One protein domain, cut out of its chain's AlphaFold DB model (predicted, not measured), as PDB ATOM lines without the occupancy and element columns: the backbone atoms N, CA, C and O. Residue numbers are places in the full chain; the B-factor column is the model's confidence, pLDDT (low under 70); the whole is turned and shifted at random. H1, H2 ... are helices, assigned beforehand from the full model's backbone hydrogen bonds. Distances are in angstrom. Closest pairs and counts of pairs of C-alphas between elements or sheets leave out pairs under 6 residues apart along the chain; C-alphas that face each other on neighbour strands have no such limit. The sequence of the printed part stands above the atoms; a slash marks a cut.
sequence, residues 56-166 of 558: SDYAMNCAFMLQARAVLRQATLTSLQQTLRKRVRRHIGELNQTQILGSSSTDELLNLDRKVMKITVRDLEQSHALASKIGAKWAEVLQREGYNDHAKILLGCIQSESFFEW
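Overview. This is residues 56 to 166 of the 558 residues of an uncharacterized protein of Thalassiosira oceanica (UniProt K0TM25). One long, straight helix, H1, makes the long axis of a rod, and a helical hairpin of H4 and H5 packs on it, with H4 crossing H1 at residues 72 to 83, near the middle of H1, and H5 on residues 61 to 69, nearer its first residue. At the other end of H1, two short helices make a small, lightly attached head, H2 beyond the last residues of H1 and H3 folded back near H1 without touching it, and residues 113 to 120 lead from H3 back to H4. The printed part has 111 residues with five named helices, H1 to H5 in order along the chain, and no named strand; the class is all helix. The whole is only just loose, close to extended, with a radius of gyration of the C-alphas of 19.6 A, and it spans 64 by 24 by 19 A.

Arrangement. H1, residues 56 to 94, H4, residues 121 to 144, and H5, residues 148 to 159, form an up and down bundle, each running against the one before it in the chain. Helix packing is mostly crossed, but only just, with 1 of 3 touching pairs at a shallow tilt. H1 touches H4 with residues 72 to 83 alone; the closest C-alphas, of Thr 76 and Ser 127, are 4.9 A apart. These two run opposite ways at a steep tilt of 41 degrees. H1 touches H5 with residues 61 to 69 alone, the same way at a steep tilt of 45 degrees; the closest C-alphas, of Ala 68 and Leu 154, are 6.4 A apart. H4 and H5 form a helical hairpin, opposite ways at a shallow tilt of 11 degrees. H4 touches H5 with residues 132 to 143 alone, and the closest C-alphas, of Ala 139 and Ala 151, are 4.4 A apart. H2, residues 97 to 102, touches no helix and is only just apart from H1, the closest C-alphas being 8.3 A apart. H3, residues 106 to 112, touches no helix but is near H1, with 6 pairs of C-alphas within 10 A. In H1, H2, H3, H4 and H5 every O i to N i+4 pair is within hydrogen-bond range.

Along the chain. H1 begins at C-alpha 56, (6.066, 223.030, 197.355), and ends 57.3 A away at C-alpha 94, (-18.848, 206.079, 148.645). H2 and H3 follow with 6 and 7 residues. H4 measures 34.6 A and H5 16.3 A, ending at C-alpha 159, (2.275, 203.760, 181.975).

Size, cuts and confidence. The C-alphas of Ser 56 and Thr 98, the two farthest apart, are 65.4 A apart. The printed part has no cut. The links H1 to H2, H2 to H3 and H4 to H5 are tight, and H3 to H4 is short. Mean pLDDT of the printed part is 89.2; residues 56, 59 and 166 are under 70.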
ATOM      1  N   SER A  56       5.970 222.269 198.604       64.69
ATOM      2  CA  SER A  56       6.066 223.030 197.355       64.69
ATOM      3  C   SER A  56       6.359 222.115 196.163       64.69
ATOM      4  O   SER A  56       5.684 222.209 195.136       64.69
ATOM      5  N   ASP A  57       7.303 221.188 196.317       74.56
ATOM      6  CA  ASP A  57       7.657 220.229 195.266       74.56
ATOM      7  C   ASP A  57       6.504 219.263 194.974       74.56
ATOM      8  O   ASP A  57       6.200 218.982 193.813       74.56
ATOM      9  N   TYR A  58       5.783 218.816 196.006       71.06
ATOM     10  CA  TYR A  58       4.579 218.002 195.833       71.06
ATOM     11  C   TYR A  58       3.477 218.753 195.072       71.06
ATOM     12  O   TYR A  58       2.919 218.224 194.110       71.06
ATOM     13  N   ALA A  59       3.193 220.006 195.444       63.72
ATOM     14  CA  ALA A  59       2.181 220.818 194.771       63.72
ATOM     15  C   ALA A  59       2.533 221.078 193.296       63.72
ATOM     16  O   ALA A  59       1.659 220.976 192.429       63.72
ATOM     17  N   MET A  60       3.807 221.355 192.995       78.44
ATOM     18  CA  MET A  60       4.273 221.516 191.613       78.44
ATOM     19  C   MET A  60       4.151 220.214 190.814       78.44
ATOM     20  O   MET A  60       3.661 220.236 189.684       78.44
ATOM     21  N   ASN A  61       4.495 219.074 191.417       86.75
ATOM     22  CA  ASN A  61       4.378 217.767 190.774       86.75
ATOM     23  C   ASN A  61       2.916 217.377 190.498       86.75
ATOM     24  O   ASN A  61       2.611 216.879 189.413       86.75
ATOM     25  N   CYS A  62       1.992 217.652 191.425       90.38
ATOM     26  CA  CYS A  62       0.558 217.436 191.213       90.38
ATOM     27  C   CYS A  62      -0.002 218.334 190.102       90.38
ATOM     28  O   CYS A  62      -0.721 217.851 189.226       90.38
ATOM     29  N   ALA A  63       0.350 219.623 190.100       91.44
ATOM     30  CA  ALA A  63      -0.094 220.553 189.063       91.44
ATOM     31  C   ALA A  63       0.407 220.127 187.674       91.44
ATOM     32  O   ALA A  63      -0.368 220.088 186.713       91.44
ATOM     33  N   PHE A  64       1.680 219.730 187.578       93.81
ATOM     34  CA  PHE A  64       2.247 219.221 186.335       93.81
ATOM     35  C   PHE A  64       1.576 217.918 185.881       93.81
ATOM     36  O   PHE A  64       1.248 217.780 184.704       93.81
ATOM     37  N   MET A  65       1.314 216.983 186.798       93.44
ATOM     38  CA  MET A  65       0.615 215.730 186.493       93.44
ATOM     39  C   MET A  65      -0.777 215.981 185.896       93.44
ATOM     40  O   MET A  65      -1.127 215.391 184.872       93.44
ATOM     41  N   LEU A  66      -1.556 216.887 186.496       92.25
ATOM     42  CA  LEU A  66      -2.880 217.266 185.996       92.25
ATOM     43  C   LEU A  66      -2.795 217.903 184.605       92.25
ATOM     44  O   LEU A  66      -3.568 217.551 183.712       92.25
ATOM     45  N   GLN A  67      -1.821 218.789 184.391       94.19
ATOM     46  CA  GLN A  67      -1.587 219.396 183.084       94.19
ATOM     47  C   GLN A  67      -1.184 218.347 182.037       94.19
ATOM     48  O   GLN A  67      -1.704 218.358 180.920       94.19
ATOM     49  N   ALA A  68      -0.301 217.415 182.395       94.50
ATOM     50  CA  ALA A  68       0.110 216.319 181.529       94.50
ATOM     51  C   ALA A  68      -1.087 215.458 181.104       94.50
ATOM     52  O   ALA A  68      -1.272 215.208 179.909       94.50
ATOM     53  N   ARG A  69      -1.949 215.072 182.054       94.62
ATOM     54  CA  ARG A  69      -3.187 214.327 181.769       94.62
ATOM     55  C   ARG A  69      -4.112 215.097 180.830       94.62
ATOM     56  O   ARG A  69      -4.588 214.525 179.851       94.62
ATOM     57  N   ALA A  70      -4.323 216.391 181.073       93.38
ATOM     58  CA  ALA A  70      -5.170 217.227 180.224       93.38
ATOM     59  C   ALA A  70      -4.663 217.286 178.770       93.38
ATOM     60  O   ALA A  70      -5.446 217.132 177.830       93.38
ATOM     61  N   VAL A  71      -3.349 217.442 178.575       95.38
ATOM     62  CA  VAL A  71      -2.730 217.475 177.239       95.38
ATOM     63  C   VAL A  71      -2.881 216.130 176.519       95.38
ATOM     64  O   VAL A  71      -3.280 216.101 175.352       95.38
ATOM     65  N   LEU A  72      -2.616 215.013 177.201       95.75
ATOM     66  CA  LEU A  72      -2.742 213.673 176.613       95.75
ATOM     67  C   LEU A  72      -4.200 213.320 176.279       95.75
ATOM     68  O   LEU A  72      -4.480 212.761 175.210       95.75
ATOM     69  N   ARG A  73      -5.147 213.720 177.134       94.31
ATOM     70  CA  ARG A  73      -6.587 213.590 176.870       94.31
ATOM     71  C   ARG A  73      -6.998 214.400 175.641       94.31
ATOM     72  O   ARG A  73      -7.681 213.878 174.760       94.31
ATOM     73  N   GLN A  74      -6.532 215.642 175.523       94.50
ATOM     74  CA  GLN A  74      -6.832 216.482 174.363       94.50
ATOM     75  C   GLN A  74      -6.253 215.904 173.062       94.50
ATOM     76  O   GLN A  74      -6.921 215.926 172.023       94.50
ATOM     77  N   ALA A  75      -5.037 215.354 173.107       94.44
ATOM     78  CA  ALA A  75      -4.424 214.681 171.963       94.44
ATOM     79  C   ALA A  75      -5.254 213.468 171.506       94.44
ATOM     80  O   ALA A  75      -5.517 213.307 170.312       94.44
ATOM     81  N   THR A  76      -5.737 212.671 172.463       94.50
ATOM     82  CA  THR A  76      -6.631 211.532 172.214       94.50
ATOM     83  C   THR A  76      -7.930 211.977 171.539       94.50
ATOM     84  O   THR A  76      -8.280 211.471 170.470       94.50
ATOM     85  N   LEU A  77      -8.623 212.967 172.113       94.69
ATOM     86  CA  LEU A  77      -9.884 213.488 171.574       94.69
ATOM     87  C   LEU A  77      -9.711 214.033 170.153       94.69
ATOM     88  O   LEU A  77     -10.512 213.734 169.267       94.69
ATOM     89  N   THR A  78      -8.633 214.778 169.913       95.19
ATOM     90  CA  THR A  78      -8.327 215.332 168.587       95.19
ATOM     91  C   THR A  78      -8.078 214.216 167.565       95.19
ATOM     92  O   THR A  78      -8.571 214.279 166.438       95.19
ATOM     93  N   SER A  79      -7.367 213.155 167.958       95.44
ATOM     94  CA  SER A  79      -7.125 211.981 167.111       95.44
ATOM     95  C   SER A  79      -8.416 211.241 166.748       95.44
ATOM     96  O   SER A  79      -8.648 210.914 165.577       95.44
ATOM     97  N   LEU A  80      -9.303 211.038 167.728       95.69
ATOM     98  CA  LEU A  80     -10.614 210.424 167.513       95.69
ATOM     99  C   LEU A  80     -11.471 211.262 166.563       95.69
ATOM    100  O   LEU A  80     -12.028 210.730 165.601       95.69
ATOM    101  N   GLN A  81     -11.517 212.580 166.765       94.94
ATOM    102  CA  GLN A  81     -12.237 213.496 165.878       94.94
ATOM    103  C   GLN A  81     -11.719 213.426 164.437       94.94
ATOM    104  O   GLN A  81     -12.516 213.376 163.499       94.94
ATOM    105  N   GLN A  82     -10.399 213.393 164.235       95.44
ATOM    106  CA  GLN A  82      -9.816 213.249 162.898       95.44
ATOM    107  C   GLN A  82     -10.177 211.907 162.255       95.44
ATOM    108  O   GLN A  82     -10.483 211.859 161.062       95.44
ATOM    109  N   THR A  83     -10.173 210.828 163.034       95.19
ATOM    110  CA  THR A  83     -10.526 209.486 162.556       95.19
ATOM    111  C   THR A  83     -11.994 209.413 162.142       95.19
ATOM    112  O   THR A  83     -12.297 208.957 161.035       95.19
ATOM    113  N   LEU A  84     -12.897 209.966 162.959       93.56
ATOM    114  CA  LEU A  84     -14.319 210.087 162.633       93.56
ATOM    115  C   LEU A  84     -14.536 210.948 161.385       93.56
ATOM    116  O   LEU A  84     -15.222 210.517 160.461       93.56
ATOM    117  N   ARG A  85     -13.882 212.113 161.286       93.50
ATOM    118  CA  ARG A  85     -13.958 212.973 160.091       93.50
ATOM    119  C   ARG A  85     -13.506 212.242 158.830       93.50
ATOM    120  O   ARG A  85     -14.179 212.332 157.809       93.50
ATOM    121  N   LYS A  86     -12.395 211.499 158.884       94.31
ATOM    122  CA  LYS A  86     -11.911 210.701 157.744       94.31
ATOM    123  C   LYS A  86     -12.916 209.625 157.340       94.31
ATOM    124  O   LYS A  86     -13.119 209.414 156.147       94.31
ATOM    125  N   ARG A  87     -13.552 208.965 158.310       93.62
ATOM    126  CA  ARG A  87     -14.560 207.937 158.037       93.62
ATOM    127  C   ARG A  87     -15.827 208.529 157.426       93.62
ATOM    128  O   ARG A  87     -16.298 207.997 156.430       93.62
ATOM    129  N   VAL A  88     -16.311 209.650 157.956       91.25
ATOM    130  CA  VAL A  88     -17.453 210.387 157.395       91.25
ATOM    131  C   VAL A  88     -17.153 210.836 155.967       91.25
ATOM    132  O   VAL A  88     -17.953 210.578 155.076       91.25
ATOM    133  N   ARG A  89     -15.975 211.421 155.707       91.25
ATOM    134  CA  ARG A  89     -15.569 211.807 154.344       91.25
ATOM    135  C   ARG A  89     -15.526 210.610 153.393       91.25
ATOM    136  O   ARG A  89     -15.994 210.727 152.268       91.25
ATOM    137  N   ARG A  90     -14.989 209.468 153.839       92.56
ATOM    138  CA  ARG A  90     -14.957 208.239 153.032       92.56
ATOM    139  C   ARG A  90     -16.368 207.739 152.727       92.56
ATOM    140  O   ARG A  90     -16.658 207.462 151.576       92.56
ATOM    141  N   HIS A  91     -17.240 207.702 153.732       89.31
ATOM    142  CA  HIS A  91     -18.629 207.288 153.559       89.31
ATOM    143  C   HIS A  91     -19.384 208.208 152.591       89.31
ATOM    144  O   HIS A  91     -20.036 207.727 151.675       89.31
ATOM    145  N   ILE A  92     -19.223 209.530 152.722       87.38
ATOM    146  CA  ILE A  92     -19.792 210.510 151.781       87.38
ATOM    147  C   ILE A  92     -19.257 210.298 150.360       87.38
ATOM    148  O   ILE A  92     -20.018 210.422 149.407       87.38
ATOM    149  N   GLY A  93     -17.975 209.957 150.207       88.88
ATOM    150  CA  GLY A  93     -17.385 209.651 148.902       88.88
ATOM    151  C   GLY A  93     -17.873 208.336 148.278       88.88
ATOM    152  O   GLY A  93     -17.855 208.210 147.058       88.88
ATOM    153  N   GLU A  94     -18.300 207.369 149.092       89.56
ATOM    154  CA  GLU A  94     -18.848 206.079 148.645       89.56
ATOM    155  C   GLU A  94     -20.350 206.148 148.321       89.56
ATOM    156  O   GLU A  94     -20.863 205.303 147.585       89.56
ATOM    157  N   LEU A  95     -21.064 207.147 148.845       88.00
ATOM    158  CA  LEU A  95     -22.473 207.368 148.534       88.00
ATOM    159  C   LEU A  95     -22.629 207.773 147.060       88.00
ATOM    160  O   LEU A  95     -22.027 208.733 146.578       88.00
ATOM    161  N   ASN A  96     -23.475 207.041 146.332       83.50
ATOM    162  CA  ASN A  96     -23.764 207.345 144.932       83.50
ATOM    163  C   ASN A  96     -24.370 208.754 144.810       83.50
ATOM    164  O   ASN A  96     -25.210 209.140 145.623       83.50
ATOM    165  N   GLN A  97     -24.037 209.494 143.742       77.88
ATOM    166  CA  GLN A  97     -24.595 210.838 143.488       77.88
ATOM    167  C   GLN A  97     -26.134 210.874 143.549       77.88
ATOM    168  O   GLN A  97     -26.718 211.872 143.962       77.88
ATOM    169  N   THR A  98     -26.803 209.773 143.197       72.81
ATOM    170  CA  THR A  98     -28.264 209.637 143.278       72.81
ATOM    171  C   THR A  98     -28.798 209.585 144.711       72.81
ATOM    172  O   THR A  98     -29.892 210.082 144.960       72.81
ATOM    173  N   GLN A  99     -28.041 209.031 145.660       76.25
ATOM    174  CA  GLN A  99     -28.404 209.022 147.081       76.25
ATOM    175  C   GLN A  99     -28.199 210.402 147.708       76.25
ATOM    176  O   GLN A  99     -29.040 210.846 148.481       76.25
ATOM    177  N   ILE A 100     -27.141 211.109 147.299       74.81
ATOM    178  CA  ILE A 100     -26.840 212.470 147.763       74.81
ATOM    179  C   ILE A 100     -27.939 213.456 147.337       74.81
ATOM    180  O   ILE A 100     -28.330 214.318 148.118       74.81
ATOM    181  N   LEU A 101     -28.471 213.315 146.117       79.06
ATOM    182  CA  LEU A 101     -29.552 214.170 145.606       79.06
ATOM    183  C   LEU A 101     -30.925 213.867 146.232       79.06
ATOM    184  O   LEU A 101     -31.805 214.724 146.195       79.06
ATOM    185  N   GLY A 102     -31.122 212.657 146.763       79.19
ATOM    186  CA  GLY A 102     -32.387 212.233 147.369       79.19
ATOM    187  C   GLY A 102     -32.519 212.578 148.855       79.19
ATOM    188  O   GLY A 102     -33.636 212.658 149.359       79.19
ATOM    189  N   SER A 103     -31.404 212.779 149.559       74.81
ATOM    190  CA  SER A 103     -31.389 213.156 150.975       74.81
ATOM    191  C   SER A 103     -31.524 214.667 151.153       74.81
ATOM    192  O   SER A 103     -30.725 215.430 150.610       74.81
ATOM    193  N   SER A 104     -32.508 215.099 151.942       74.19
ATOM    194  CA  SER A 104     -32.794 216.524 152.157       74.19
ATOM    195  C   SER A 104     -31.865 217.182 153.188       74.19
ATOM    196  O   SER A 104     -31.711 218.403 153.192       74.19
ATOM    197  N   SER A 105     -31.213 216.376 154.036       80.44
ATOM    198  CA  SER A 105     -30.310 216.831 155.096       80.44
ATOM    199  C   SER A 105     -29.117 215.888 155.302       80.44
ATOM    200  O   SER A 105     -29.225 214.666 155.175       80.44
ATOM    201  N   THR A 106     -27.972 216.456 155.694       73.50
ATOM    202  CA  THR A 106     -26.780 215.700 156.116       73.50
ATOM    203  C   THR A 106     -27.053 214.815 157.330       73.50
ATOM    204  O   THR A 106     -26.425 213.768 157.474       73.50
ATOM    205  N   ASP A 107     -28.013 215.191 158.176       75.62
ATOM    206  CA  ASP A 107     -28.385 214.406 159.356       75.62
ATOM    207  C   ASP A 107     -29.166 213.141 158.980       75.62
ATOM    208  O   ASP A 107     -29.035 212.113 159.644       75.62
ATOM    209  N   GLU A 108     -29.933 213.164 157.886       77.88
ATOM    210  CA  GLU A 108     -30.596 211.964 157.357       77.88
ATOM    211  C   GLU A 108     -29.562 210.976 156.802       77.88
ATOM    212  O   GLU A 108     -29.641 209.779 157.080       77.88
ATOM    213  N   LEU A 109     -28.536 211.487 156.109       73.00
ATOM    214  CA  LEU A 109     -27.400 210.697 155.614       73.00
ATOM    215  C   LEU A 109     -26.592 210.053 156.744       73.00
ATOM    216  O   LEU A 109     -26.239 208.880 156.658       73.00
ATOM    217  N   LEU A 110     -26.323 210.788 157.826       74.31
ATOM    218  CA  LEU A 110     -25.595 210.242 158.976       74.31
ATOM    219  C   LEU A 110     -26.444 209.268 159.804       74.31
ATOM    220  O   LEU A 110     -25.902 208.342 160.412       74.31
ATOM    221  N   ASN A 111     -27.769 209.432 159.811       78.31
ATOM    222  CA  ASN A 111     -28.682 208.491 160.460       78.31
ATOM    223  C   ASN A 111     -28.835 207.175 159.688       78.31
ATOM    224  O   ASN A 111     -29.056 206.138 160.319       78.31
ATOM    225  N   LEU A 112     -28.690 207.202 158.358       74.56
ATOM    226  CA  LEU A 112     -28.754 206.014 157.501       74.56
ATOM    227  C   LEU A 112     -27.662 204.993 157.841       74.56
ATOM    228  O   LEU A 112     -27.924 203.791 157.790       74.56
ATOM    229  N   ASP A 113     -26.481 205.450 158.267       83.31
ATOM    230  CA  ASP A 113     -25.419 204.562 158.732       83.31
ATOM    231  C   ASP A 113     -24.830 204.998 160.079       83.31
ATOM    232  O   ASP A 113     -23.699 205.480 160.196       83.31
ATOM    233  N   ARG A 114     -25.589 204.726 161.151       83.44
ATOM    234  CA  ARG A 114     -25.127 204.886 162.544       83.44
ATOM    235  C   ARG A 114     -23.777 204.205 162.820       83.44
ATOM    236  O   ARG A 114     -23.117 204.558 163.799       83.44
ATOM    237  N   LYS A 115     -23.335 203.244 161.995       86.00
ATOM    238  CA  LYS A 115     -22.025 202.595 162.162       86.00
ATOM    239  C   LYS A 115     -20.869 203.533 161.818       86.00
ATOM    240  O   LYS A 115     -19.801 203.385 162.406       86.00
ATOM    241  N   VAL A 116     -21.072 204.522 160.943       87.25
ATOM    242  CA  VAL A 116     -20.036 205.502 160.568       87.25
ATOM    243  C   VAL A 116     -19.616 206.329 161.781       87.25
ATOM    244  O   VAL A 116     -18.424 206.525 162.016       87.25
ATOM    245  N   MET A 117     -20.576 206.735 162.612       87.88
ATOM    246  CA  MET A 117     -20.311 207.544 163.807       87.88
ATOM    247  C   MET A 117     -19.939 206.716 165.043       87.88
ATOM    248  O   MET A 117     -19.565 207.284 166.069       87.88
ATOM    249  N   LYS A 118     -20.005 205.379 164.973       92.75
ATOM    250  CA  LYS A 118     -19.652 204.515 166.103       92.75
ATOM    251  C   LYS A 118     -18.137 204.516 166.313       92.75
ATOM    252  O   LYS A 118     -17.380 204.044 165.462       92.75
ATOM    253  N   ILE A 119     -17.698 205.014 167.467       93.88
ATOM    254  CA  ILE A 119     -16.311 204.871 167.917       93.88
ATOM    255  C   ILE A 119     -16.072 203.384 168.191       93.88
ATOM    256  O   ILE A 119     -16.783 202.754 168.975       93.88
ATOM    257  N   THR A 120     -15.114 202.804 167.479       93.94
ATOM    258  CA  THR A 120     -14.722 201.404 167.643       93.94
ATOM    259  C   THR A 120     -13.591 201.294 168.661       93.94
ATOM    260  O   THR A 120     -12.838 202.245 168.862       93.94
ATOM    261  N   VAL A 121     -13.423 200.111 169.257       93.31
ATOM    262  CA  VAL A 121     -12.284 199.817 170.147       93.31
ATOM    263  C   VAL A 121     -10.955 200.118 169.448       93.31
ATOM    264  O   VAL A 121     -10.078 200.742 170.028       93.31
ATOM    265  N   ARG A 122     -10.853 199.809 168.150       94.50
ATOM    266  CA  ARG A 122      -9.670 200.113 167.336       94.50
ATOM    267  C   ARG A 122      -9.372 201.614 167.232       94.50
ATOM    268  O   ARG A 122      -8.208 201.992 167.173       94.50
ATOM    269  N   ASP A 123     -10.393 202.473 167.191       94.19
ATOM    270  CA  ASP A 123     -10.186 203.929 167.165       94.19
ATOM    271  C   ASP A 123      -9.635 204.421 168.510       94.19
ATOM    272  O   ASP A 123      -8.732 205.262 168.549       94.19
ATOM    273  N   LEU A 124     -10.146 203.860 169.610       93.19
ATOM    274  CA  LEU A 124      -9.646 204.130 170.957       93.19
ATOM    275  C   LEU A 124      -8.192 203.669 171.094       93.19
ATOM    276  O   LEU A 124      -7.347 204.475 171.465       93.19
ATOM    277  N   GLU A 125      -7.861 202.450 170.670       93.38
ATOM    278  CA  GLU A 125      -6.484 201.933 170.672       93.38
ATOM    279  C   GLU A 125      -5.531 202.800 169.836       93.38
ATOM    280  O   GLU A 125      -4.417 203.102 170.264       93.38
ATOM    281  N   GLN A 126      -5.957 203.245 168.649       95.12
ATOM    282  CA  GLN A 126      -5.141 204.109 167.790       95.12
ATOM    283  C   GLN A 126      -4.905 205.486 168.411       95.12
ATOM    284  O   GLN A 126      -3.779 205.991 168.377       95.12
ATOM    285  N   SER A 127      -5.948 206.087 168.984       94.44
ATOM    286  CA  SER A 127      -5.836 207.379 169.663       94.44
ATOM    287  C   SER A 127      -4.990 207.283 170.937       94.44
ATOM    288  O   SER A 127      -4.135 208.143 171.155       94.44
ATOM    289  N   HIS A 128      -5.127 206.198 171.704       93.56
ATOM    290  CA  HIS A 128      -4.295 205.890 172.865       93.56
ATOM    291  C   HIS A 128      -2.821 205.702 172.486       93.56
ATOM    292  O   HIS A 128      -1.934 206.315 173.084       93.56
ATOM    293  N   ALA A 129      -2.545 204.919 171.441       95.44
ATOM    294  CA  ALA A 129      -1.190 204.714 170.942       95.44
ATOM    295  C   ALA A 129      -0.550 206.031 170.471       95.44
ATOM    296  O   ALA A 129       0.648 206.245 170.667       95.44
ATOM    297  N   LEU A 130      -1.332 206.933 169.867       95.38
ATOM    298  CA  LEU A 130      -0.852 208.260 169.489       95.38
ATOM    299  C   LEU A 130      -0.543 209.124 170.717       95.38
ATOM    300  O   LEU A 130       0.543 209.702 170.781       95.38
ATOM    301  N   ALA A 131      -1.456 209.199 171.686       95.44
ATOM    302  CA  ALA A 131      -1.250 209.961 172.916       95.44
ATOM    303  C   ALA A 131      -0.021 209.457 173.686       95.44
ATOM    304  O   ALA A 131       0.833 210.256 174.067       95.44
ATOM    305  N   SER A 132       0.143 208.137 173.791       95.94
ATOM    306  CA  SER A 132       1.319 207.503 174.395       95.94
ATOM    307  C   SER A 132       2.619 207.893 173.686       95.94
ATOM    308  O   SER A 132       3.600 208.247 174.339       95.94
ATOM    309  N   LYS A 133       2.636 207.906 172.344       97.38
ATOM    310  CA  LYS A 133       3.805 208.350 171.561       97.38
ATOM    311  C   LYS A 133       4.132 209.825 171.786       97.38
ATOM    312  O   LYS A 133       5.304 210.166 171.937       97.38
ATOM    313  N   ILE A 134       3.117 210.690 171.811       96.81
ATOM    314  CA  ILE A 134       3.285 212.128 172.074       96.81
ATOM    315  C   ILE A 134       3.840 212.338 173.483       96.81
ATOM    316  O   ILE A 134       4.827 213.054 173.650       96.81
ATOM    317  N   GLY A 135       3.257 211.674 174.482       96.62
ATOM    318  CA  GLY A 135       3.722 211.733 175.861       96.62
ATOM    319  C   GLY A 135       5.163 211.251 176.013       96.62
ATOM    320  O   GLY A 135       5.963 211.923 176.656       96.62
ATOM    321  N   ALA A 136       5.532 210.139 175.372       97.69
ATOM    322  CA  ALA A 136       6.894 209.610 175.426       97.69
ATOM    323  C   ALA A 136       7.907 210.586 174.807       97.69
ATOM    324  O   ALA A 136       8.974 210.819 175.374       97.69
ATOM    325  N   LYS A 137       7.556 211.214 173.677       98.19
ATOM    326  CA  LYS A 137       8.388 212.251 173.050       98.19
ATOM    327  C   LYS A 137       8.506 213.499 173.915       98.19
ATOM    328  O   LYS A 137       9.583 214.078 174.005       98.19
ATOM    329  N   TRP A 138       7.427 213.899 174.575       97.81
ATOM    330  CA  TRP A 138       7.462 215.026 175.498       97.81
ATOM    331  C   TRP A 138       8.327 214.720 176.732       97.81
ATOM    332  O   TRP A 138       9.128 215.564 177.131       97.81
ATOM    333  N   ALA A 139       8.279 213.495 177.261       97.69
ATOM    334  CA  ALA A 139       9.169 213.058 178.335       97.69
ATOM    335  C   ALA A 139      10.645 213.054 177.901       97.69
ATOM    336  O   ALA A 139      11.497 213.519 178.652       97.69
ATOM    337  N   GLU A 140      10.948 212.599 176.680       98.00
ATOM    338  CA  GLU A 140      12.300 212.644 176.100       98.00
ATOM    339  C   GLU A 140      12.837 214.086 176.022       98.00
ATOM    340  O   GLU A 140      13.989 214.341 176.370       98.00
ATOM    341  N   VAL A 141      11.997 215.047 175.617       97.94
ATOM    342  CA  VAL A 141      12.363 216.475 175.603       97.94
ATOM    343  C   VAL A 141      12.612 216.992 177.021       97.94
ATOM    344  O   VAL A 141      13.629 217.635 177.257       97.94
ATOM    345  N   LEU A 142      11.743 216.669 177.984       97.06
ATOM    346  CA  LEU A 142      11.927 217.073 179.383       97.06
ATOM    347  C   LEU A 142      13.229 216.517 179.978       97.06
ATOM    348  O   LEU A 142      13.925 217.242 180.683       97.06
ATOM    349  N   GLN A 143      13.599 215.274 179.654       97.38
ATOM    350  CA  GLN A 143      14.882 214.687 180.068       97.38
ATOM    351  C   GLN A 143      16.074 215.441 179.473       97.38
ATOM    352  O   GLN A 143      17.024 215.740 180.195       97.38
ATOM    353  N   ARG A 144      16.022 215.780 178.178       97.44
ATOM    354  CA  ARG A 144      17.096 216.531 177.500       97.44
ATOM    355  C   ARG A 144      17.322 217.914 178.104       97.44
ATOM    356  O   ARG A 144      18.464 218.338 178.220       97.44
ATOM    357  N   GLU A 145      16.249 218.575 178.518       97.38
ATOM    358  CA  GLU A 145      16.292 219.898 179.150       97.38
ATOM    359  C   GLU A 145      16.616 219.837 180.662       97.38
ATOM    360  O   GLU A 145      16.672 220.865 181.333       97.38
ATOM    361  N   GLY A 146      16.839 218.642 181.223       95.94
ATOM    362  CA  GLY A 146      17.199 218.451 182.633       95.94
ATOM    363  C   GLY A 146      16.015 218.372 183.607       95.94
ATOM    364  O   GLY A 146      16.225 218.195 184.807       95.94
ATOM    365  N   TYR A 147      14.770 218.417 183.122       96.56
ATOM    366  CA  TYR A 147      13.547 218.262 183.923       96.56
ATOM    367  C   TYR A 147      13.208 216.780 184.179       96.56
ATOM    368  O   TYR A 147      12.132 216.287 183.830       96.56
ATOM    369  N   ASN A 148      14.136 216.048 184.801       96.00
ATOM    370  CA  ASN A 148      14.038 214.594 184.979       96.00
ATOM    371  C   ASN A 148      12.816 214.147 185.798       96.00
ATOM    372  O   ASN A 148      12.199 213.135 185.467       96.00
ATOM    373  N   ASP A 149      12.435 214.895 186.835       94.62
ATOM    374  CA  ASP A 149      11.290 214.533 187.682       94.62
ATOM    375  C   ASP A 149       9.959 214.711 186.946       94.62
ATOM    376  O   ASP A 149       9.096 213.836 186.998       94.62
ATOM    377  N   HIS A 150       9.833 215.774 186.148       95.75
ATOM    378  CA  HIS A 150       8.664 215.996 185.298       95.75
ATOM    379  C   HIS A 150       8.567 214.914 184.217       95.75
ATOM    380  O   HIS A 150       7.491 214.374 183.962       95.75
ATOM    381  N   ALA A 151       9.697 214.521 183.623       97.25
ATOM    382  CA  ALA A 151       9.720 213.411 182.680       97.25
ATOM    383  C   ALA A 151       9.280 212.084 183.319       97.25
ATOM    384  O   ALA A 151       8.513 211.343 182.705       97.25
ATOM    385  N   LYS A 152       9.717 211.789 184.553       96.88
ATOM    386  CA  LYS A 152       9.273 210.598 185.298       96.88
ATOM    387  C   LYS A 152       7.773 210.629 185.580       96.88
ATOM    388  O   LYS A 152       7.112 209.619 185.358       96.88
ATOM    389  N   ILE A 153       7.232 211.771 186.010       95.06
ATOM    390  CA  ILE A 153       5.787 211.939 186.238       95.06
ATOM    391  C   ILE A 153       5.015 211.687 184.944       95.06
ATOM    392  O   ILE A 153       4.058 210.919 184.938       95.06
ATOM    393  N   LEU A 154       5.457 212.277 183.831       96.19
ATOM    394  CA  LEU A 154       4.806 212.109 182.536       96.19
ATOM    395  C   LEU A 154       4.852 210.652 182.047       96.19
ATOM    396  O   LEU A 154       3.838 210.138 181.580       96.19
ATOM    397  N   LEU A 155       5.988 209.964 182.196       96.56
ATOM    398  CA  LEU A 155       6.097 208.531 181.898       96.56
ATOM    399  C   LEU A 155       5.188 207.691 182.804       96.56
ATOM    400  O   LEU A 155       4.538 206.771 182.314       96.56
ATOM    401  N   GLY A 156       5.078 208.047 184.085       95.56
ATOM    402  CA  GLY A 156       4.141 207.428 185.023       95.56
ATOM    403  C   GLY A 156       2.675 207.625 184.617       95.56
ATOM    404  O   GLY A 156       1.886 206.684 184.691       95.56
ATOM    405  N   CYS A 157       2.307 208.805 184.105       94.12
ATOM    406  CA  CYS A 157       0.971 209.053 183.549       94.12
ATOM    407  C   CYS A 157       0.680 208.171 182.328       94.12
ATOM    408  O   CYS A 157      -0.440 207.693 182.183       94.12
ATOM    409  N   ILE A 158       1.675 207.955 181.463       95.06
ATOM    410  CA  ILE A 158       1.522 207.122 180.260       95.06
ATOM    411  C   ILE A 158       1.397 205.646 180.639       95.06
ATOM    412  O   ILE A 158       0.514 204.965 180.136       95.06
ATOM    413  N   GLN A 159       2.254 205.161 181.541       94.50
ATOM    414  CA  GLN A 159       2.275 203.760 181.975       94.50
ATOM    415  C   GLN A 159       1.039 203.360 182.778       94.50
ATOM    416  O   GLN A 159       0.600 202.222 182.684       94.50
ATOM    417  N   SER A 160       0.492 204.282 183.572       92.38
ATOM    418  CA  SER A 160      -0.739 204.031 184.326       92.38
ATOM    419  C   SER A 160      -1.997 204.104 183.464       92.38
ATOM    420  O   SER A 160      -3.072 203.835 183.979       92.38
ATOM    421  N   GLU A 161      -1.891 204.537 182.200       89.50
ATOM    422  CA  GLU A 161      -3.032 204.835 181.319       89.50
ATOM    423  C   GLU A 161      -4.059 205.807 181.952       89.50
ATOM    424  O   GLU A 161      -5.157 206.012 181.440       89.50
ATOM    425  N   SER A 162      -3.679 206.505 183.031       77.25
ATOM    426  CA  SER A 162      -4.578 207.319 183.865       77.25
ATOM    427  C   SER A 162      -5.060 208.614 183.207       77.25
ATOM    428  O   SER A 162      -5.849 209.363 183.773       77.25
ATOM    429  N   PHE A 163      -4.598 208.917 181.993       79.75
ATOM    430  CA  PHE A 163      -5.170 209.991 181.173       79.75
ATOM    431  C   PHE A 163      -6.417 209.534 180.396       79.75
ATOM    432  O   PHE A 163      -7.077 210.363 179.761       79.75
ATOM    433  N   PHE A 164      -6.722 208.233 180.444       75.44
ATOM    434  CA  PHE A 164      -7.886 207.591 179.847       75.44
ATOM    435  C   PHE A 164      -8.926 207.139 180.870       75.44
ATOM    436  O   PHE A 164      -9.948 206.596 180.459       75.44
ATOM    437  N   GLU A 165      -8.709 207.388 182.164       70.06
ATOM    438  CA  GLU A 165      -9.774 207.311 183.161       70.06
ATOM    439  C   GLU A 165     -10.821 208.371 182.794       70.06
ATOM    440  O   GLU A 165     -10.775 209.538 183.188       70.06
ATOM    441  N   TRP A 166     -11.762 207.967 181.944       57.28
ATOM    442  CA  TRP A 166     -13.110 208.474 182.031       57.28
ATOM    443  C   TRP A 166     -13.549 207.966 183.389       57.28
ATOM    444  O   TRP A 166     -13.883 206.791 183.507       57.28
TER     445      TRP A 166